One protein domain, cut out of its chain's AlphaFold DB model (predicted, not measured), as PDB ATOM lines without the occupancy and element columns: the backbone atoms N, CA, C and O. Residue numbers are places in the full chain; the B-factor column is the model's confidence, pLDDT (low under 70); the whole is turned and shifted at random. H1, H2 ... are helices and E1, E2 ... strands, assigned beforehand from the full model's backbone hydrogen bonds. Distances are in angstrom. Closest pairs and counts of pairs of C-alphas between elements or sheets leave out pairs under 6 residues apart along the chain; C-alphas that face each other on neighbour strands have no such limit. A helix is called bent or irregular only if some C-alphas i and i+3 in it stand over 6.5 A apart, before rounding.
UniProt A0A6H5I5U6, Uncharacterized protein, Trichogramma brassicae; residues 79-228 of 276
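What this domain is: This is residues 79 to 228 of the 276 residues of an uncharacterized protein of Trichogramma brassicae (UniProt A0A6H5I5U6). Three helices side by side, H2, H3 and H9, make an up-and-down bundle, each running against the one before it in the chain; H8 packs on H2 and H1 packs on H3. A string of shorter helices, H4 to H7, goes round the side of H9, with H4 and H7 packing on it and H5 as the far corner. The printed part has 150 residues, with nine named helices and one named strand in the order H1 H2 H3 H4 H5 E1 H6 H7 H8 H9, and is mostly helix. It is compact, with a radius of gyration of the C-alphas of 15.3 A and spans of 47 by 36 by 28 A.

Where its parts are: Begin with the longest helix, H2, residues 97 to 117: find C-alpha 97 at (168.040, 168.531, 179.504) and go 30.5 A to C-alpha 117 at (140.383, 156.847, 184.971). H9, residues 210 to 228, covers 27.2 A and ends at C-alpha 228 at (145.321, 164.693, 173.386); it is irregular, but only just, with C-alphas 224 and 227 at 6.9 A. H3 is residues 126 to 139, 19.8 A. Look for H1 at residues 80 to 89, 14.2 A, H4 at 145 to 154, 14.9 A, H5 at 158 to 166, 13.1 A, and H8 at 194 to 202, 12.5 A. The shorter ones are H6 at 175 to 179, H7 at 185 to 191 and the strand E1 at 168 to 170.

How they stand to each other: Start at H2 and H9, the hub helices, touching three others each. They touch each other, C-alphas of Val 98 and Glu 214 closest at 5.8 A, the same way at a shallow tilt of 16 degrees. H2 and H3 form a helical hairpin; H2 touches H3 with residues 101 to 109 alone, Lys 101 and Ala 139 having the closest C-alphas, 6.6 A. H3 is close to H9 but not clearly touching, the C-alphas of Phe 136 and Cys 221 being closest at 7.8 A. H8 touches H2, C-alphas of Ser 106 and Phe 198 closest at 4.9 A, opposite ways at a shallow tilt of 28 degrees. H1 touches H3, closest at the C-alphas of Gln 80 and Thr 131, 5.4 A. On H9, residues 215 to 219 alone touch H4, at a steep tilt of 65 degrees, with the C-alphas of Leu 147 and Leu 215 closest at 6.7 A. Residues 223 to 227 alone touch H7, about perpendicular at 89 degrees, with the C-alphas of Glu 185 and Gln 223 closest at 5.2 A. H6 touches H5, the C-alphas of Ala 164 and Phe 175 closest at 6.0 A, and only just touches H7, with 3 pairs of C-alphas within 8 A, those of Val 178 and Ala 188 closest at 5.4 A. E1 pairs with no named strand. Each O i to N i+4 pair is within hydrogen-bond range in H1, H6 and H8; the counts are 15 of 17 in H2, 9 of 10 in H3, 5 of 6 in H4, 4 of 5 in H5, 2 of 3 in H7 and 13 of 15 in H9.

The domain as a whole: The two C-alphas farthest apart are those of Ala 120 and Glu 158, 48.2 A. The printed part has no cut and no long link. The mean pLDDT of the printed part is 81.8; look for values under 70 at residues 89 to 96, 124, 158, 182 to 189 and 205 to 207.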
ATOM      1  N   LYS A  79     149.362 174.503 187.753       89.31
ATOM      2  CA  LYS A  79     149.253 175.738 186.968       89.31
ATOM      3  C   LYS A  79     150.440 175.878 186.024       89.31
ATOM      4  O   LYS A  79     151.543 175.417 186.325       89.31
ATOM      5  N   GLN A  80     150.256 176.646 184.951       86.25
ATOM      6  CA  GLN A  80     151.334 176.951 184.008       86.25
ATOM      7  C   GLN A  80     152.594 177.510 184.686       86.25
ATOM      8  O   GLN A  80     153.699 177.130 184.316       86.25
ATOM      9  N   SER A  81     152.450 178.366 185.702       85.50
ATOM     10  CA  SER A  81     153.596 178.944 186.418       85.50
ATOM     11  C   SER A  81     154.472 177.886 187.089       85.50
ATOM     12  O   SER A  81     155.686 178.056 187.162       85.50
ATOM     13  N   ASN A  82     153.880 176.776 187.545       83.19
ATOM     14  CA  ASN A  82     154.640 175.663 188.100       83.19
ATOM     15  C   ASN A  82     155.477 175.001 187.004       83.19
ATOM     16  O   ASN A  82     156.660 174.756 187.208       83.19
ATOM     17  N   LEU A  83     154.897 174.780 185.826       77.75
ATOM     18  CA  LEU A  83     155.596 174.191 184.682       77.75
ATOM     19  C   LEU A  83     156.685 175.112 184.109       77.75
ATOM     20  O   LEU A  83     157.728 174.641 183.662       77.75
ATOM     21  N   ASP A  84     156.476 176.425 184.156       80.69
ATOM     22  CA  ASP A  84     157.461 177.408 183.701       80.69
ATOM     23  C   ASP A  84     158.675 177.479 184.633       80.69
ATOM     24  O   ASP A  84     159.807 177.536 184.155       80.69
ATOM     25  N   GLU A  85     158.458 177.415 185.951       80.00
ATOM     26  CA  GLU A  85     159.532 177.305 186.948       80.00
ATOM     27  C   GLU A  85     160.413 176.080 186.666       80.00
ATOM     28  O   GLU A  85     161.641 176.150 186.729       80.00
ATOM     29  N   TRP A  86     159.781 174.970 186.285       74.19
ATOM     30  CA  TRP A  86     160.463 173.757 185.859       74.19
ATOM     31  C   TRP A  86     161.331 173.984 184.628       74.19
ATOM     32  O   TRP A  86     162.543 173.805 184.720       74.19
ATOM     33  N   LEU A  87     160.736 174.432 183.518       75.56
ATOM     34  CA  LEU A  87     161.445 174.655 182.254       75.56
ATOM     35  C   LEU A  87     162.559 175.707 182.363       75.56
ATOM     36  O   LEU A  87     163.551 175.614 181.644       75.56
ATOM     37  N   GLY A  88     162.396 176.710 183.232       72.12
ATOM     38  CA  GLY A  88     163.389 177.761 183.454       72.12
ATOM     39  C   GLY A  88     164.555 177.335 184.348       72.12
ATOM     40  O   GLY A  88     165.672 177.818 184.169       72.12
ATOM     41  N   SER A  89     164.316 176.430 185.301       65.94
ATOM     42  CA  SER A  89     165.345 175.952 186.236       65.94
ATOM     43  C   SER A  89     166.294 174.907 185.645       65.94
ATOM     44  O   SER A  89     167.429 174.784 186.102       65.94
ATOM     45  N   THR A  90     165.868 174.174 184.616       58.66
ATOM     46  CA  THR A  90     166.730 173.253 183.875       58.66
ATOM     47  C   THR A  90     167.650 174.063 182.966       58.66
ATOM     48  O   THR A  90     167.268 174.524 181.889       58.66
ATOM     49  N   SER A  91     168.891 174.287 183.393       55.03
ATOM     50  CA  SER A  91     169.852 175.006 182.557       55.03
ATOM     51  C   SER A  91     170.141 174.212 181.270       55.03
ATOM     52  O   SER A  91     170.340 172.999 181.310       55.03
ATOM     53  N   ARG A  92     170.280 174.888 180.115       54.62
ATOM     54  CA  ARG A  92     170.765 174.283 178.845       54.62
ATOM     55  C   ARG A  92     172.141 173.586 178.965       54.62
ATOM     56  O   ARG A  92     172.619 172.990 177.994       54.62
ATOM     57  N   LYS A  93     172.810 173.723 180.116       48.81
ATOM     58  CA  LYS A  93     174.124 173.154 180.427       48.81
ATOM     59  C   LYS A  93     174.045 171.753 181.042       48.81
ATOM     60  O   LYS A  93     175.066 171.079 181.063       48.81
ATOM     61  N   GLU A  94     172.879 171.294 181.500       54.91
ATOM     62  CA  GLU A  94     172.739 169.926 182.007       54.91
ATOM     63  C   GLU A  94     172.767 168.904 180.866       54.91
ATOM     64  O   GLU A  94     172.103 169.061 179.837       54.91
ATOM     65  N   SER A  95     173.524 167.823 181.064       56.38
ATOM     66  CA  SER A  95     173.663 166.703 180.123       56.38
ATOM     67  C   SER A  95     172.349 165.973 179.831       56.38
ATOM     68  O   SER A  95     172.286 165.255 178.842       56.38
ATOM     69  N   HIS A  96     171.316 166.166 180.660       63.38
ATOM     70  CA  HIS A  96     170.038 165.440 180.604       63.38
ATOM     71  C   HIS A  96     168.832 166.321 180.252       63.38
ATOM     72  O   HIS A  96     167.678 165.940 180.459       63.38
ATOM     73  N   PHE A  97     169.085 167.539 179.764       70.19
ATOM     74  CA  PHE A  97     168.040 168.531 179.504       70.19
ATOM     75  C   PHE A  97     166.959 168.024 178.538       70.19
ATOM     76  O   PHE A  97     165.783 168.350 178.686       70.19
ATOM     77  N   VAL A  98     167.351 167.230 177.540       73.31
ATOM     78  CA  VAL A  98     166.444 166.734 176.503       73.31
ATOM     79  C   VAL A  98     165.553 165.614 177.046       73.31
ATOM     80  O   VAL A  98     164.339 165.648 176.860       73.31
ATOM     81  N   GLU A  99     166.129 164.672 177.786       74.69
ATOM     82  CA  GLU A  99     165.428 163.544 178.400       74.69
ATOM     83  C   GLU A  99     164.398 164.018 179.430       74.69
ATOM     84  O   GLU A  99     163.292 163.476 179.510       74.69
ATOM     85  N   ILE A 100     164.717 165.088 180.170       83.25
ATOM     86  CA  ILE A 100     163.784 165.711 181.113       83.25
ATOM     87  C   ILE A 100     162.521 166.200 180.392       83.25
ATOM     88  O   ILE A 100     161.429 166.040 180.929       83.25
ATOM     89  N   LYS A 101     162.609 166.729 179.165       88.75
ATOM     90  CA  LYS A 101     161.414 167.193 178.438       88.75
ATOM     91  C   LYS A 101     160.448 166.053 178.114       88.75
ATOM     92  O   LYS A 101     159.248 166.205 178.341       88.75
ATOM     93  N   LEU A 102     160.962 164.919 177.628       90.12
ATOM     94  CA  LEU A 102     160.132 163.737 177.376       90.12
ATOM     95  C   LEU A 102     159.502 163.237 178.679       90.12
ATOM     96  O   LEU A 102     158.319 162.900 178.705       90.12
ATOM     97  N   LEU A 103     160.275 163.224 179.767       90.81
ATOM     98  CA  LEU A 103     159.797 162.810 181.083       90.81
ATOM     99  C   LEU A 103     158.654 163.706 181.581       90.81
ATOM    100  O   LEU A 103     157.632 163.192 182.020       90.81
ATOM    101  N   LEU A 104     158.783 165.029 181.455       91.06
ATOM    102  CA  LEU A 104     157.740 165.988 181.838       91.06
ATOM    103  C   LEU A 104     156.471 165.816 180.992       91.06
ATOM    104  O   LEU A 104     155.371 165.753 181.537       91.06
ATOM    105  N   ALA A 105     156.625 165.711 179.669       93.69
ATOM    106  CA  ALA A 105     155.508 165.577 178.736       93.69
ATOM    107  C   ALA A 105     154.747 164.256 178.906       93.69
ATOM    108  O   ALA A 105     153.518 164.237 178.911       93.69
ATOM    109  N   SER A 106     155.470 163.150 179.074       94.62
ATOM    110  CA  SER A 106     154.855 161.844 179.327       94.62
ATOM    111  C   SER A 106     154.216 161.784 180.713       94.62
ATOM    112  O   SER A 106     153.102 161.282 180.841       94.62
ATOM    113  N   SER A 107     154.861 162.364 181.731       94.00
ATOM    114  CA  SER A 107     154.331 162.403 183.095       94.00
ATOM    115  C   SER A 107     153.025 163.186 183.189       94.00
ATOM    116  O   SER A 107     152.059 162.682 183.758       94.00
ATOM    117  N   VAL A 108     152.946 164.386 182.598       94.81
ATOM    118  CA  VAL A 108     151.711 165.181 182.667       94.81
ATOM    119  C   VAL A 108     150.542 164.458 181.992       94.81
ATOM    120  O   VAL A 108     149.441 164.458 182.533       94.81
ATOM    121  N   LEU A 109     150.777 163.783 180.859       95.12
ATOM    122  CA  LEU A 109     149.741 163.014 180.167       95.12
ATOM    123  C   LEU A 109     149.351 161.743 180.932       95.12
ATOM    124  O   LEU A 109     148.168 161.416 180.983       95.12
ATOM    125  N   ALA A 110     150.308 161.065 181.570       95.00
ATOM    126  CA  ALA A 110     150.024 159.927 182.443       95.00
ATOM    127  C   ALA A 110     149.186 160.347 183.662       95.00
ATOM    128  O   ALA A 110     148.214 159.677 183.994       95.00
ATOM    129  N   ILE A 111     149.497 161.496 184.273       94.44
ATOM    130  CA  ILE A 111     148.688 162.079 185.350       94.44
ATOM    131  C   ILE A 111     147.274 162.374 184.847       94.44
ATOM    132  O   ILE A 111     146.319 161.962 185.496       94.44
ATOM    133  N   CYS A 112     147.123 163.026 183.687       93.06
ATOM    134  CA  CYS A 112     145.807 163.283 183.089       93.06
ATOM    135  C   CYS A 112     144.993 161.989 182.953       93.06
ATOM    136  O   CYS A 112     143.852 161.925 183.399       93.06
ATOM    137  N   GLU A 113     145.602 160.943 182.393       91.56
ATOM    138  CA  GLU A 113     144.953 159.647 182.193       91.56
ATOM    139  C   GLU A 113     144.544 158.991 183.518       91.56
ATOM    140  O   GLU A 113     143.463 158.411 183.617       91.56
ATOM    141  N   SER A 114     145.378 159.095 184.551       92.56
ATOM    142  CA  SER A 114     145.082 158.532 185.867       92.56
ATOM    143  C   SER A 114     144.001 159.281 186.633       92.56
ATOM    144  O   SER A 114     143.182 158.638 187.293       92.56
ATOM    145  N   LEU A 115     143.946 160.606 186.493       91.25
ATOM    146  CA  LEU A 115     142.860 161.425 187.028       91.25
ATOM    147  C   LEU A 115     141.527 161.081 186.342       91.25
ATOM    148  O   LEU A 115     140.544 160.805 187.029       91.25
ATOM    149  N   GLU A 116     141.506 161.006 185.005       87.69
ATOM    150  CA  GLU A 116     140.301 160.655 184.235       87.69
ATOM    151  C   GLU A 116     139.815 159.228 184.538       87.69
ATOM    152  O   GLU A 116     138.616 158.997 184.692       87.69
ATOM    153  N   ARG A 117     140.728 158.255 184.688       88.12
ATOM    154  CA  ARG A 117     140.383 156.847 184.971       88.12
ATOM    155  C   ARG A 117     139.645 156.663 186.298       88.12
ATOM    156  O   ARG A 117     138.856 155.732 186.430       88.12
ATOM    157  N   ARG A 118     139.894 157.528 187.284       83.44
ATOM    158  CA  ARG A 118     139.188 157.510 188.575       83.44
ATOM    159  C   ARG A 118     137.758 158.051 188.483       83.44
ATOM    160  O   ARG A 118     137.011 157.901 189.442       83.44
ATOM    161  N   GLY A 119     137.375 158.663 187.359       71.31
ATOM    162  CA  GLY A 119     136.007 159.099 187.054       71.31
ATOM    163  C   GLY A 119     135.537 160.367 187.774       71.31
ATOM    164  O   GLY A 119     134.539 160.949 187.370       71.31
ATOM    165  N   ALA A 120     136.249 160.819 188.811       71.38
ATOM    166  CA  ALA A 120     135.899 162.009 189.591       71.38
ATOM    167  C   ALA A 120     136.489 163.319 189.036       71.38
ATOM    168  O   ALA A 120     136.099 164.399 189.474       71.38
ATOM    169  N   TYR A 121     137.431 163.238 188.090       80.44
ATOM    170  CA  TYR A 121     138.101 164.397 187.510       80.44
ATOM    171  C   TYR A 121     137.876 164.467 186.002       80.44
ATOM    172  O   TYR A 121     138.321 163.589 185.260       80.44
ATOM    173  N   GLU A 122     137.222 165.531 185.544       77.75
ATOM    174  CA  GLU A 122     137.025 165.785 184.122       77.75
ATOM    175  C   GLU A 122     138.044 166.814 183.631       77.75
ATOM    176  O   GLU A 122     138.031 167.979 184.033       77.75
ATOM    177  N   LEU A 123     138.924 166.394 182.722       75.12
ATOM    178  CA  LEU A 123     139.966 167.252 182.156       75.12
ATOM    179  C   LEU A 123     139.429 168.317 181.170       75.12
ATOM    180  O   LEU A 123     140.206 168.962 180.469       75.12
ATOM    181  N   SER A 124     138.105 168.498 181.098       66.94
ATOM    182  CA  SER A 124     137.411 169.424 180.193       66.94
ATOM    183  C   SER A 124     137.470 170.886 180.593       66.94
ATOM    184  O   SER A 124     137.036 171.754 179.834       66.94
ATOM    185  N   ARG A 125     138.088 171.199 181.734       70.81
ATOM    186  CA  ARG A 125     138.426 172.580 182.066       70.81
ATOM    187  C   ARG A 125     139.436 173.094 181.041       70.81
ATOM    188  O   ARG A 125     140.572 172.615 180.985       70.81
ATOM    189  N   ALA A 126     139.024 174.095 180.258       77.44
ATOM    190  CA  ALA A 126     139.856 174.723 179.231       77.44
ATOM    191  C   ALA A 126     141.244 175.102 179.774       77.44
ATOM    192  O   ALA A 126     142.242 174.900 179.095       77.44
ATOM    193  N   ASP A 127     141.335 175.546 181.031       86.06
ATOM    194  CA  ASP A 127     142.600 175.910 181.677       86.06
ATOM    195  C   ASP A 127     143.575 174.737 181.878       86.06
ATOM    196  O   ASP A 127     144.782 174.910 181.675       86.06
ATOM    197  N   ASP A 128     143.087 173.546 182.234       89.88
ATOM    198  CA  ASP A 128     143.935 172.366 182.454       89.88
ATOM    199  C   ASP A 128     144.472 171.860 181.119       89.88
ATOM    200  O   ASP A 128     145.681 171.688 180.941       89.88
ATOM    201  N   THR A 129     143.573 171.724 180.141       90.81
ATOM    202  CA  THR A 129     143.913 171.381 178.757       90.81
ATOM    203  C   THR A 129     144.923 172.373 178.188       90.81
ATOM    204  O   THR A 129     145.959 171.976 177.641       90.81
ATOM    205  N   ARG A 130     144.683 173.673 178.392       91.75
ATOM    206  CA  ARG A 130     145.586 174.742 177.968       91.75
ATOM    207  C   ARG A 130     146.953 174.607 178.624       91.75
ATOM    208  O   ARG A 130     147.963 174.806 177.952       91.75
ATOM    209  N   THR A 131     147.000 174.256 179.906       93.00
ATOM    210  CA  THR A 131     148.249 174.062 180.650       93.00
ATOM    211  C   THR A 131     149.061 172.888 180.094       93.00
ATOM    212  O   THR A 131     150.262 173.029 179.850       93.00
ATOM    213  N   VAL A 132     148.412 171.756 179.804       94.31
ATOM    214  CA  VAL A 132     149.067 170.590 179.188       94.31
ATOM    215  C   VAL A 132     149.594 170.927 177.794       94.31
ATOM    216  O   VAL A 132     150.771 170.710 177.520       94.31
ATOM    217  N   MET A 133     148.771 171.503 176.912       95.12
ATOM    218  CA  MET A 133     149.210 171.842 175.551       95.12
ATOM    219  C   MET A 133     150.349 172.865 175.574       95.12
ATOM    220  O   MET A 133     151.365 172.700 174.897       95.12
ATOM    221  N   ARG A 134     150.236 173.902 176.409       93.12
ATOM    222  CA  ARG A 134     151.250 174.954 176.520       93.12
ATOM    223  C   ARG A 134     152.590 174.428 177.043       93.12
ATOM    224  O   ARG A 134     153.618 174.955 176.618       93.12
ATOM    225  N   LEU A 135     152.612 173.387 177.882       93.31
ATOM    226  CA  LEU A 135     153.853 172.697 178.260       93.31
ATOM    227  C   LEU A 135     154.609 172.191 177.027       93.31
ATOM    228  O   LEU A 135     155.797 172.478 176.888       93.31
ATOM    229  N   PHE A 136     153.928 171.482 176.123       94.62
ATOM    230  CA  PHE A 136     154.543 170.945 174.904       94.62
ATOM    231  C   PHE A 136     155.108 172.069 174.037       94.62
ATOM    232  O   PHE A 136     156.260 172.003 173.608       94.62
ATOM    233  N   LEU A 137     154.326 173.131 173.840       93.19
ATOM    234  CA  LEU A 137     154.736 174.275 173.031       93.19
ATOM    235  C   LEU A 137     155.963 174.979 173.627       93.19
ATOM    236  O   LEU A 137     156.942 175.212 172.921       93.19
ATOM    237  N   ARG A 138     155.951 175.288 174.932       89.75
ATOM    238  CA  ARG A 138     157.056 175.997 175.605       89.75
ATOM    239  C   ARG A 138     158.316 175.149 175.732       89.75
ATOM    240  O   ARG A 138     159.418 175.688 175.687       89.75
ATOM    241  N   ALA A 139     158.168 173.834 175.848       88.69
ATOM    242  CA  ALA A 139     159.289 172.905 175.833       88.69
ATOM    243  C   ALA A 139     159.851 172.658 174.415       88.69
ATOM    244  O   ALA A 139     160.923 172.059 174.290       88.69
ATOM    245  N   GLY A 140     159.177 173.130 173.358       90.50
ATOM    246  CA  GLY A 140     159.567 172.898 171.965       90.50
ATOM    247  C   GLY A 140     159.372 171.444 171.532       90.50
ATOM    248  O   GLY A 140     160.217 170.905 170.831       90.50
ATOM    249  N   LEU A 141     158.301 170.798 172.004       93.25
ATOM    250  CA  LEU A 141     158.013 169.369 171.820       93.25
ATOM    251  C   LEU A 141     156.992 169.071 170.716       93.25
ATOM    252  O   LEU A 141     156.480 167.957 170.640       93.25
ATOM    253  N   CYS A 142     156.687 170.060 169.882       92.75
ATOM    254  CA  CYS A 142     155.867 169.879 168.692       92.75
ATOM    255  C   CYS A 142     156.763 169.819 167.457       92.75
ATOM    256  O   CYS A 142     157.737 170.569 167.347       92.75
ATOM    257  N   GLU A 143     156.423 168.939 166.522       89.38
ATOM    258  CA  GLU A 143     157.168 168.811 165.277       89.38
ATOM    259  C   GLU A 143     157.128 170.085 164.435       89.38
ATOM    260  O   GLU A 143     156.122 170.788 164.349       89.38
ATOM    261  N   THR A 144     158.231 170.324 163.732       88.19
ATOM    262  CA  THR A 144     158.294 171.280 162.628       88.19
ATOM    263  C   THR A 144     158.421 170.520 161.305       88.19
ATOM    264  O   THR A 144     158.932 169.393 161.303       88.19
ATOM    265  N   PRO A 145     158.042 171.123 160.160       86.44
ATOM    266  CA  PRO A 145     158.234 170.498 158.849       86.44
ATOM    267  C   PRO A 145     159.682 170.050 158.610       86.44
ATOM    268  O   PRO A 145     159.934 168.974 158.067       86.44
ATOM    269  N   TRP A 146     160.642 170.844 159.092       86.50
ATOM    270  CA  TRP A 146     162.059 170.512 159.027       86.50
ATOM    271  C   TRP A 146     162.409 169.262 159.849       86.50
ATOM    272  O   TRP A 146     163.020 168.338 159.309       86.50
ATOM    273  N   LEU A 147     161.983 169.189 161.120       84.31
ATOM    274  CA  LEU A 147     162.235 168.023 161.978       84.31
ATOM    275  C   LEU A 147     161.638 166.747 161.386       84.31
ATOM    276  O   LEU A 147     162.307 165.719 161.359       84.31
ATOM    277  N   ARG A 148     160.419 166.821 160.847       82.94
ATOM    278  CA  ARG A 148     159.771 165.682 160.192       82.94
ATOM    279  C   ARG A 148     160.560 165.176 158.986       82.94
ATOM    280  O   ARG A 148     160.728 163.968 158.820       82.94
ATOM    281  N   GLY A 149     161.086 166.089 158.171       83.56
ATOM    282  CA  GLY A 149     161.982 165.737 157.071       83.56
ATOM    283  C   GLY A 149     163.268 165.060 157.559       83.56
ATOM    284  O   GLY A 149     163.751 164.124 156.926       83.56
ATOM    285  N   CYS A 150     163.810 165.495 158.701       85.12
ATOM    286  CA  CYS A 150     164.967 164.858 159.330       85.12
ATOM    287  C   CYS A 150     164.647 163.452 159.859       85.12
ATOM    288  O   CYS A 150     165.449 162.550 159.629       85.12
ATOM    289  N   VAL A 151     163.487 163.249 160.500       81.75
ATOM    290  CA  VAL A 151     163.032 161.933 160.988       81.75
ATOM    291  C   VAL A 151     163.070 160.914 159.854       81.75
ATOM    292  O   VAL A 151     163.693 159.875 160.014       81.75
ATOM    293  N   GLY A 152     162.517 161.228 158.677       77.19
ATOM    294  CA  GLY A 152     162.520 160.304 157.533       77.19
ATOM    295  C   GLY A 152     163.913 159.789 157.140       77.19
ATOM    296  O   GLY A 152     164.056 158.615 156.807       77.19
ATOM    297  N   ARG A 153     164.946 160.634 157.266       80.25
ATOM    298  CA  ARG A 153     166.341 160.290 156.948       80.25
ATOM    299  C   ARG A 153     167.055 159.507 158.050       80.25
ATOM    300  O   ARG A 153     168.067 158.873 157.778       80.25
ATOM    301  N   MET A 154     166.558 159.499 159.291       78.25
ATOM    302  CA  MET A 154     167.250 158.777 160.373       78.25
ATOM    303  C   MET A 154     167.247 157.263 160.176       78.25
ATOM    304  O   MET A 154     168.106 156.583 160.724       78.25
ATOM    305  N   ARG A 155     166.308 156.718 159.390       71.56
ATOM    306  CA  ARG A 155     166.271 155.283 159.080       71.56
ATOM    307  C   ARG A 155     167.519 154.813 158.326       71.56
ATOM    308  O   ARG A 155     167.865 153.640 158.407       71.56
ATOM    309  N   GLU A 156     168.169 155.726 157.614       75.81
ATOM    310  CA  GLU A 156     169.371 155.479 156.815       75.81
ATOM    311  C   GLU A 156     170.656 155.583 157.655       75.81
ATOM    312  O   GLU A 156     171.725 155.191 157.199       75.81
ATOM    313  N   LEU A 157     170.567 156.082 158.894       76.06
ATOM    314  CA  LEU A 157     171.701 156.161 159.810       76.06
ATOM    315  C   LEU A 157     171.911 154.803 160.491       76.06
ATOM    316  O   LEU A 157     171.177 154.435 161.409       76.06
ATOM    317  N   GLU A 158     172.942 154.079 160.064       69.06
ATOM    318  CA  GLU A 158     173.278 152.732 160.550       69.06
ATOM    319  C   GLU A 158     173.432 152.673 162.081       69.06
ATOM    320  O   GLU A 158     172.761 151.884 162.746       69.06
ATOM    321  N   SER A 159     174.183 153.616 162.661       70.38
ATOM    322  CA  SER A 159     174.398 153.726 164.114       70.38
ATOM    323  C   SER A 159     173.109 153.934 164.920       70.38
ATOM    324  O   SER A 159     172.994 153.507 166.073       70.38
ATOM    325  N   PHE A 160     172.112 154.584 164.316       72.81
ATOM    326  CA  PHE A 160     170.804 154.783 164.927       72.81
ATOM    327  C   PHE A 160     169.936 153.534 164.808       72.81
ATOM    328  O   PHE A 160     169.299 153.136 165.783       72.81
ATOM    329  N   ALA A 161     169.915 152.908 163.630       70.31
ATOM    330  CA  ALA A 161     169.079 151.750 163.348       70.31
ATOM    331  C   ALA A 161     169.393 150.560 164.269       70.31
ATOM    332  O   ALA A 161     168.471 149.859 164.683       70.31
ATOM    333  N   GLU A 162     170.663 150.344 164.613       72.62
ATOM    334  CA  GLU A 162     171.076 149.309 165.568       72.62
ATOM    335  C   GLU A 162     170.605 149.639 166.985       72.62
ATOM    336  O   GLU A 162     169.852 148.880 167.595       72.62
ATOM    337  N   THR A 163     170.933 150.839 167.465       71.56
ATOM    338  CA  THR A 163     170.605 151.255 168.832       71.56
ATOM    339  C   THR A 163     169.089 151.347 169.069       71.56
ATOM    340  O   THR A 163     168.592 151.082 170.164       71.56
ATOM    341  N   ALA A 164     168.320 151.718 168.044       73.31
ATOM    342  CA  ALA A 164     166.866 151.793 168.107       73.31
ATOM    343  C   ALA A 164     166.200 150.405 168.178       73.31
ATOM    344  O   ALA A 164     165.153 150.272 168.811       73.31
ATOM    345  N   LYS A 165     166.795 149.365 167.571       73.69
ATOM    346  CA  LYS A 165     166.268 147.986 167.618       73.69
ATOM    347  C   LYS A 165     166.406 147.353 169.000       73.69
ATOM    348  O   LYS A 165     165.530 146.598 169.410       73.69
ATOM    349  N   GLU A 166     167.476 147.673 169.717       78.88
ATOM    350  CA  GLU A 166     167.732 147.141 171.060       78.88
ATOM    351  C   GLU A 166     166.816 147.756 172.127       78.88
ATOM    352  O   GLU A 166     166.576 147.172 173.186       78.88
ATOM    353  N   LYS A 167     166.265 148.943 171.857       84.19
ATOM    354  CA  LYS A 167     165.399 149.649 172.800       84.19
ATOM    355  C   LYS A 167     163.976 149.126 172.721       84.19
ATOM    356  O   LYS A 167     163.309 149.213 171.693       84.19
ATOM    357  N   GLN A 168     163.468 148.677 173.861       87.94
ATOM    358  CA  GLN A 168     162.050 148.386 174.038       87.94
ATOM    359  C   GLN A 168     161.349 149.551 174.735       87.94
ATOM    360  O   GLN A 168     161.906 150.168 175.645       87.94
ATOM    361  N   MET A 169     160.121 149.848 174.312       87.50
ATOM    362  CA  MET A 169     159.230 150.786 175.004       87.50
ATOM    363  C   MET A 169     158.567 150.072 176.184       87.50
ATOM    364  O   MET A 169     158.645 150.524 177.323       87.50
ATOM    365  N   LYS A 170     158.023 148.887 175.904       89.44
ATOM    366  CA  LYS A 170     157.490 147.922 176.867       89.44
ATOM    367  C   LYS A 170     157.809 146.501 176.380       89.44
ATOM    368  O   LYS A 170     158.161 146.356 175.205       89.44
ATOM    369  N   PRO A 171     157.683 145.458 177.219       88.19
ATOM    370  CA  PRO A 171     157.904 144.084 176.776       88.19
ATOM    371  C   PRO A 171     157.114 143.774 175.496       88.19
ATOM    372  O   PRO A 171     155.901 143.981 175.440       88.19
ATOM    373  N   GLY A 172     157.815 143.335 174.449       85.88
ATOM    374  CA  GLY A 172     157.221 142.990 173.151       85.88
ATOM    375  C   GLY A 172     156.901 144.160 172.209       85.88
ATOM    376  O   GLY A 172     156.421 143.908 171.110       85.88
ATOM    377  N   VAL A 173     157.173 145.417 172.587       88.38
ATOM    378  CA  VAL A 173     157.046 146.581 171.687       88.38
ATOM    379  C   VAL A 173     158.379 147.310 171.602       88.38
ATOM    380  O   VAL A 173     158.843 147.910 172.580       88.38
ATOM    381  N   SER A 174     158.997 147.269 170.423       87.69
ATOM    382  CA  SER A 174     160.260 147.961 170.181       87.69
ATOM    383  C   SER A 174     160.049 149.469 170.039       87.69
ATOM    384  O   SER A 174     158.964 149.953 169.711       87.69
ATOM    385  N   PHE A 175     161.115 150.229 170.261       86.38
ATOM    386  CA  PHE A 175     161.143 151.659 169.980       86.38
ATOM    387  C   PHE A 175     160.818 151.950 168.510       86.38
ATOM    388  O   PHE A 175     160.003 152.821 168.214       86.38
ATOM    389  N   CYS A 176     161.383 151.164 167.590       83.50
ATOM    390  CA  CYS A 176     161.140 151.275 166.153       83.50
ATOM    391  C   CYS A 176     159.666 151.083 165.763       83.50
ATOM    392  O   CYS A 176     159.194 151.788 164.873       83.50
ATOM    393  N   ASP A 177     158.934 150.176 166.423       82.25
ATOM    394  CA  ASP A 177     157.511 149.925 166.127       82.25
ATOM    395  C   ASP A 177     156.642 151.168 166.323       82.25
ATOM    396  O   ASP A 177     155.614 151.329 165.661       82.25
ATOM    397  N   VAL A 178     157.061 152.033 167.246       85.19
ATOM    398  CA  VAL A 178     156.367 153.264 167.624       85.19
ATOM    399  C   VAL A 178     156.922 154.439 166.834       85.19
ATOM    400  O   VAL A 178     156.156 155.176 166.220       85.19
ATOM    401  N   PHE A 179     158.248 154.577 166.794       84.44
ATOM    402  CA  PHE A 179     158.942 155.677 166.127       84.44
ATOM    403  C   PHE A 179     158.680 155.712 164.614       84.44
ATOM    404  O   PHE A 179     158.582 156.775 164.020       84.44
ATOM    405  N   TRP A 180     158.520 154.551 163.972       81.62
ATOM    406  CA  TRP A 180     158.294 154.460 162.524       81.62
ATOM    407  C   TRP A 180     156.861 154.105 162.136       81.62
ATOM    408  O   TRP A 180     156.603 153.715 160.992       81.62
ATOM    409  N   ALA A 181     155.913 154.198 163.066       74.75
ATOM    410  CA  ALA A 181     154.539 153.790 162.829       74.75
ATOM    411  C   ALA A 181     153.889 154.589 161.676       74.75
ATOM    412  O   ALA A 181     153.425 155.717 161.851       74.75
ATOM    413  N   LYS A 182     153.774 153.981 160.482       59.75
ATOM    414  CA  LYS A 182     152.904 154.491 159.404       59.75
ATOM    415  C   LYS A 182     151.455 154.529 159.909       59.75
ATOM    416  O   LYS A 182     150.948 153.518 160.398       59.75
ATOM    417  N   GLY A 183     150.803 155.688 159.796       59.38
ATOM    418  CA  GLY A 183     149.497 155.964 160.418       59.38
ATOM    419  C   GLY A 183     149.579 156.611 161.811       59.38
ATOM    420  O   GLY A 183     148.545 156.807 162.448       59.38
ATOM    421  N   GLY A 184     150.793 156.943 162.270       62.84
ATOM    422  CA  GLY A 184     151.067 157.790 163.430       62.84
ATOM    423  C   GLY A 184     150.438 157.310 164.742       62.84
ATOM    424  O   GLY A 184     150.475 156.122 165.087       62.84
ATOM    425  N   GLU A 185     149.807 158.254 165.447       63.94
ATOM    426  CA  GLU A 185     149.175 158.093 166.764       63.94
ATOM    427  C   GLU A 185     148.208 156.911 166.863       63.94
ATOM    428  O   GLU A 185     148.208 156.229 167.883       63.94
ATOM    429  N   LYS A 186     147.419 156.592 165.829       68.31
ATOM    430  CA  LYS A 186     146.431 155.494 165.906       68.31
ATOM    431  C   LYS A 186     147.077 154.143 166.190       68.31
ATOM    432  O   LYS A 186     146.516 153.333 166.931       68.31
ATOM    433  N   ARG A 187     148.238 153.884 165.588       68.94
ATOM    434  CA  ARG A 187     148.995 152.651 165.825       68.94
ATOM    435  C   ARG A 187     149.743 152.742 167.149       68.94
ATOM    436  O   ARG A 187     149.639 151.816 167.945       68.94
ATOM    437  N   ALA A 188     150.396 153.869 167.422       69.44
ATOM    438  CA  ALA A 188     151.105 154.088 168.679       69.44
ATOM    439  C   ALA A 188     150.186 153.945 169.909       69.44
ATOM    440  O   ALA A 188     150.564 153.292 170.869       69.44
ATOM    441  N   ARG A 189     148.946 154.445 169.852       68.12
ATOM    442  CA  ARG A 189     147.933 154.340 170.917       68.12
ATOM    443  C   ARG A 189     147.441 152.917 171.158       68.12
ATOM    444  O   ARG A 189     147.117 152.560 172.283       68.12
ATOM    445  N   LYS A 190     147.348 152.098 170.106       79.19
ATOM    446  CA  LYS A 190     147.038 150.665 170.266       79.19
ATOM    447  C   LYS A 190     148.180 149.930 170.961       79.19
ATOM    448  O   LYS A 190     147.950 148.921 171.618       79.19
ATOM    449  N   LEU A 191     149.403 150.422 170.779       77.81
ATOM    450  CA  LEU A 191     150.608 149.794 171.290       77.81
ATOM    451  C   LEU A 191     150.994 150.305 172.678       77.81
ATOM    452  O   LEU A 191     151.515 149.513 173.449       77.81
ATOM    453  N   LEU A 192     150.750 151.568 173.021       87.56
ATOM    454  CA  LEU A 192     151.263 152.200 174.235       87.56
ATOM    455  C   LEU A 192     150.232 153.109 174.916       87.56
ATOM    456  O   LEU A 192     149.524 153.878 174.266       87.56
ATOM    457  N   SER A 193     150.233 153.056 176.244       91.44
ATOM    458  CA  SER A 193     149.645 154.049 177.149       91.44
ATOM    459  C   SER A 193     150.622 155.203 177.408       91.44
ATOM    460  O   SER A 193     151.822 155.073 177.152       91.44
ATOM    461  N   TYR A 194     150.157 156.321 177.978       92.69
ATOM    462  CA  TYR A 194     151.070 157.396 178.401       92.69
ATOM    463  C   TYR A 194     152.037 156.934 179.491       92.69
ATOM    464  O   TYR A 194     153.191 157.365 179.529       92.69
ATOM    465  N   ARG A 195     151.591 155.990 180.324       91.75
ATOM    466  CA  ARG A 195     152.416 155.321 181.329       91.75
ATOM    467  C   ARG A 195     153.615 154.600 180.709       91.75
ATOM    468  O   ARG A 195     154.715 154.695 181.244       91.75
ATOM    469  N   ASP A 196     153.436 153.941 179.566       92.44
ATOM    470  CA  ASP A 196     154.538 153.256 178.880       92.44
ATOM    471  C   ASP A 196     155.598 154.252 178.378       92.44
ATOM    472  O   ASP A 196     156.797 154.030 178.557       92.44
ATOM    473  N   TYR A 197     155.175 155.391 177.812       91.88
ATOM    474  CA  TYR A 197     156.099 156.478 177.454       91.88
ATOM    475  C   TYR A 197     156.826 157.033 178.682       91.88
ATOM    476  O   TYR A 197     158.020 157.322 178.612       91.88
ATOM    477  N   PHE A 198     156.124 157.159 179.808       92.19
ATOM    478  CA  PHE A 198     156.674 157.665 181.060       92.19
ATOM    479  C   PHE A 198     157.736 156.738 181.674       92.19
ATOM    480  O   PHE A 198     158.797 157.194 182.107       92.19
ATOM    481  N   GLU A 199     157.490 155.426 181.695       90.19
ATOM    482  CA  GLU A 199     158.488 154.425 182.099       90.19
ATOM    483  C   GLU A 199     159.693 154.428 181.150       90.19
ATOM    484  O   GLU A 199     160.843 154.410 181.599       90.19
ATOM    485  N   PHE A 200     159.450 154.527 179.839       88.94
ATOM    486  CA  PHE A 200     160.513 154.603 178.839       88.94
ATOM    487  C   PHE A 200     161.408 155.842 179.024       88.94
ATOM    488  O   PHE A 200     162.634 155.713 179.068       88.94
ATOM    489  N   ALA A 201     160.810 157.027 179.187       88.94
ATOM    490  CA  ALA A 201     161.513 158.304 179.336       88.94
ATOM    491  C   ALA A 201     162.435 158.345 180.562       88.94
ATOM    492  O   ALA A 201     163.473 159.006 180.568       88.94
ATOM    493  N   ARG A 202     162.060 157.618 181.613       83.62
ATOM    494  CA  ARG A 202     162.788 157.579 182.881       83.62
ATOM    495  C   ARG A 202     164.017 156.670 182.847       83.62
ATOM    496  O   ARG A 202     164.952 156.890 183.618       83.62
ATOM    497  N   GLY A 203     164.021 155.677 181.957       77.19
ATOM    498  CA  GLY A 203     165.021 154.609 181.868       77.19
ATOM    499  C   GLY A 203     166.319 154.951 181.132       77.19
ATOM    500  O   GLY A 203     166.993 154.032 180.683       77.19
ATOM    501  N   ASP A 204     166.657 156.231 180.969       70.19
ATOM    502  CA  ASP A 204     167.869 156.699 180.274       70.19
ATOM    503  C   ASP A 204     168.040 156.217 178.820       70.19
ATOM    504  O   ASP A 204     169.134 156.145 178.260       70.19
ATOM    505  N   ARG A 205     166.932 155.846 178.178       69.12
ATOM    506  CA  ARG A 205     166.987 155.095 176.924       69.12
ATOM    507  C   ARG A 205     167.298 155.966 175.709       69.12
ATOM    508  O   ARG A 205     167.604 155.401 174.670       69.12
ATOM    509  N   LEU A 206     167.261 157.295 175.803       69.00
ATOM    510  CA  LEU A 206     167.467 158.201 174.661       69.00
ATOM    511  C   LEU A 206     168.819 158.927 174.653       69.00
ATOM    512  O   LEU A 206     169.006 159.830 173.831       69.00
ATOM    513  N   ARG A 207     169.771 158.529 175.510       69.00
ATOM    514  CA  ARG A 207     171.123 159.102 175.496       69.00
ATOM    515  C   ARG A 207     171.821 158.814 174.174       69.00
ATOM    516  O   ARG A 207     172.206 157.686 173.888       69.00
ATOM    517  N   HIS A 208     171.986 159.869 173.391       71.88
ATOM    518  CA  HIS A 208     172.708 159.906 172.127       71.88
ATOM    519  C   HIS A 208     173.415 161.262 172.008       71.88
ATOM    520  O   HIS A 208     173.409 162.074 172.935       71.88
ATOM    521  N   HIS A 209     174.024 161.540 170.854       72.19
ATOM    522  CA  HIS A 209     174.456 162.900 170.552       72.19
ATOM    523  C   HIS A 209     173.260 163.862 170.663       72.19
ATOM    524  O   HIS A 209     172.191 163.572 170.122       72.19
ATOM    525  N   ARG A 210     173.459 165.016 171.320       76.12
ATOM    526  CA  ARG A 210     172.418 166.001 171.693       76.12
ATOM    527  C   ARG A 210     171.350 166.213 170.616       76.12
ATOM    528  O   ARG A 210     170.163 166.216 170.919       76.12
ATOM    529  N   PHE A 211     171.781 166.367 169.365       78.44
ATOM    530  CA  PHE A 211     170.890 166.580 168.226       78.44
ATOM    531  C   PHE A 211     169.914 165.415 167.973       78.44
ATOM    532  O   PHE A 211     168.720 165.638 167.784       78.44
ATOM    533  N   LEU A 212     170.407 164.173 167.997       79.38
ATOM    534  CA  LEU A 212     169.578 162.981 167.795       79.38
ATOM    535  C   LEU A 212     168.602 162.802 168.958       79.38
ATOM    536  O   LEU A 212     167.431 162.514 168.729       79.38
ATOM    537  N   SER A 213     169.061 163.031 170.194       82.69
ATOM    538  CA  SER A 213     168.202 162.992 171.381       82.69
ATOM    539  C   SER A 213     167.054 163.991 171.286       82.69
ATOM    540  O   SER A 213     165.914 163.646 171.605       82.69
ATOM    541  N   GLU A 214     167.332 165.215 170.830       84.81
ATOM    542  CA  GLU A 214     166.314 166.258 170.684       84.81
ATOM    543  C   GLU A 214     165.293 165.881 169.617       84.81
ATOM    544  O   GLU A 214     164.092 165.895 169.886       84.81
ATOM    545  N   LEU A 215     165.762 165.447 168.450       86.44
ATOM    546  CA  LEU A 215     164.890 165.031 167.362       86.44
ATOM    547  C   LEU A 215     163.985 163.863 167.785       86.44
ATOM    548  O   LEU A 215     162.769 163.933 167.598       86.44
ATOM    549  N   MET A 216     164.547 162.827 168.417       86.69
ATOM    550  CA  MET A 216     163.753 161.696 168.899       86.69
ATOM    551  C   MET A 216     162.710 162.118 169.927       86.69
ATOM    552  O   MET A 216     161.570 161.665 169.879       86.69
ATOM    553  N   THR A 217     163.107 162.984 170.858       89.19
ATOM    554  CA  THR A 217     162.234 163.472 171.923       89.19
ATOM    555  C   THR A 217     161.050 164.234 171.350       89.19
ATOM    556  O   THR A 217     159.913 163.957 171.732       89.19
ATOM    557  N   VAL A 218     161.295 165.148 170.407       91.31
ATOM    558  CA  VAL A 218     160.224 165.908 169.755       91.31
ATOM    559  C   VAL A 218     159.312 164.981 168.957       91.31
ATOM    560  O   VAL A 218     158.099 165.079 169.104       91.31
ATOM    561  N   HIS A 219     159.864 164.040 168.187       90.00
ATOM    562  CA  HIS A 219     159.057 163.101 167.407       90.00
ATOM    563  C   HIS A 219     158.159 162.224 168.295       90.00
ATOM    564  O   HIS A 219     156.958 162.109 168.056       90.00
ATOM    565  N   LEU A 220     158.703 161.647 169.371       90.44
ATOM    566  CA  LEU A 220     157.914 160.856 170.321       90.44
ATOM    567  C   LEU A 220     156.841 161.697 171.012       90.44
ATOM    568  O   LEU A 220     155.723 161.220 171.188       90.44
ATOM    569  N   CYS A 221     157.159 162.937 171.395       92.69
ATOM    570  CA  CYS A 221     156.185 163.839 172.003       92.69
ATOM    571  C   CYS A 221     155.085 164.241 171.022       92.69
ATOM    572  O   CYS A 221     153.923 164.307 171.420       92.69
ATOM    573  N   GLU A 222     155.420 164.449 169.749       92.31
ATOM    574  CA  GLU A 222     154.440 164.688 168.697       92.31
ATOM    575  C   GLU A 222     153.471 163.502 168.595       92.31
ATOM    576  O   GLU A 222     152.261 163.694 168.718       92.31
ATOM    577  N   GLN A 223     153.991 162.275 168.469       89.44
ATOM    578  CA  GLN A 223     153.178 161.055 168.370       89.44
ATOM    579  C   GLN A 223     152.319 160.815 169.616       89.44
ATOM    580  O   GLN A 223     151.123 160.542 169.508       89.44
ATOM    581  N   MET A 224     152.922 160.934 170.800       91.94
ATOM    582  CA  MET A 224     152.264 160.732 172.089       91.94
ATOM    583  C   MET A 224     151.166 161.777 172.313       91.94
ATOM    584  O   MET A 224     150.019 161.428 172.577       91.94
ATOM    585  N   GLY A 225     151.489 163.063 172.167       92.56
ATOM    586  CA  GLY A 225     150.557 164.162 172.412       92.56
ATOM    587  C   GLY A 225     149.415 164.230 171.399       92.56
ATOM    588  O   GLY A 225     148.338 164.718 171.732       92.56
ATOM    589  N   ARG A 226     149.586 163.696 170.184       91.25
ATOM    590  CA  ARG A 226     148.629 163.871 169.081       91.25
ATOM    591  C   ARG A 226     147.191 163.516 169.444       91.25
ATOM    592  O   ARG A 226     146.283 164.252 169.069       91.25
ATOM    593  N   ARG A 227     146.964 162.439 170.205       89.50
ATOM    594  CA  ARG A 227     145.617 162.048 170.659       89.50
ATOM    595  C   ARG A 227     144.982 163.149 171.502       89.50
ATOM    596  O   ARG A 227     143.828 163.510 171.289       89.50
ATOM    597  N   PHE A 228     145.745 163.644 172.472       92.25
ATOM    598  CA  PHE A 228     145.321 164.693 173.386       92.25
ATOM    599  C   PHE A 228     144.992 165.971 172.615       92.25
ATOM    600  O   PHE A 228     143.916 166.533 172.776       92.25
TER     601      PHE A 228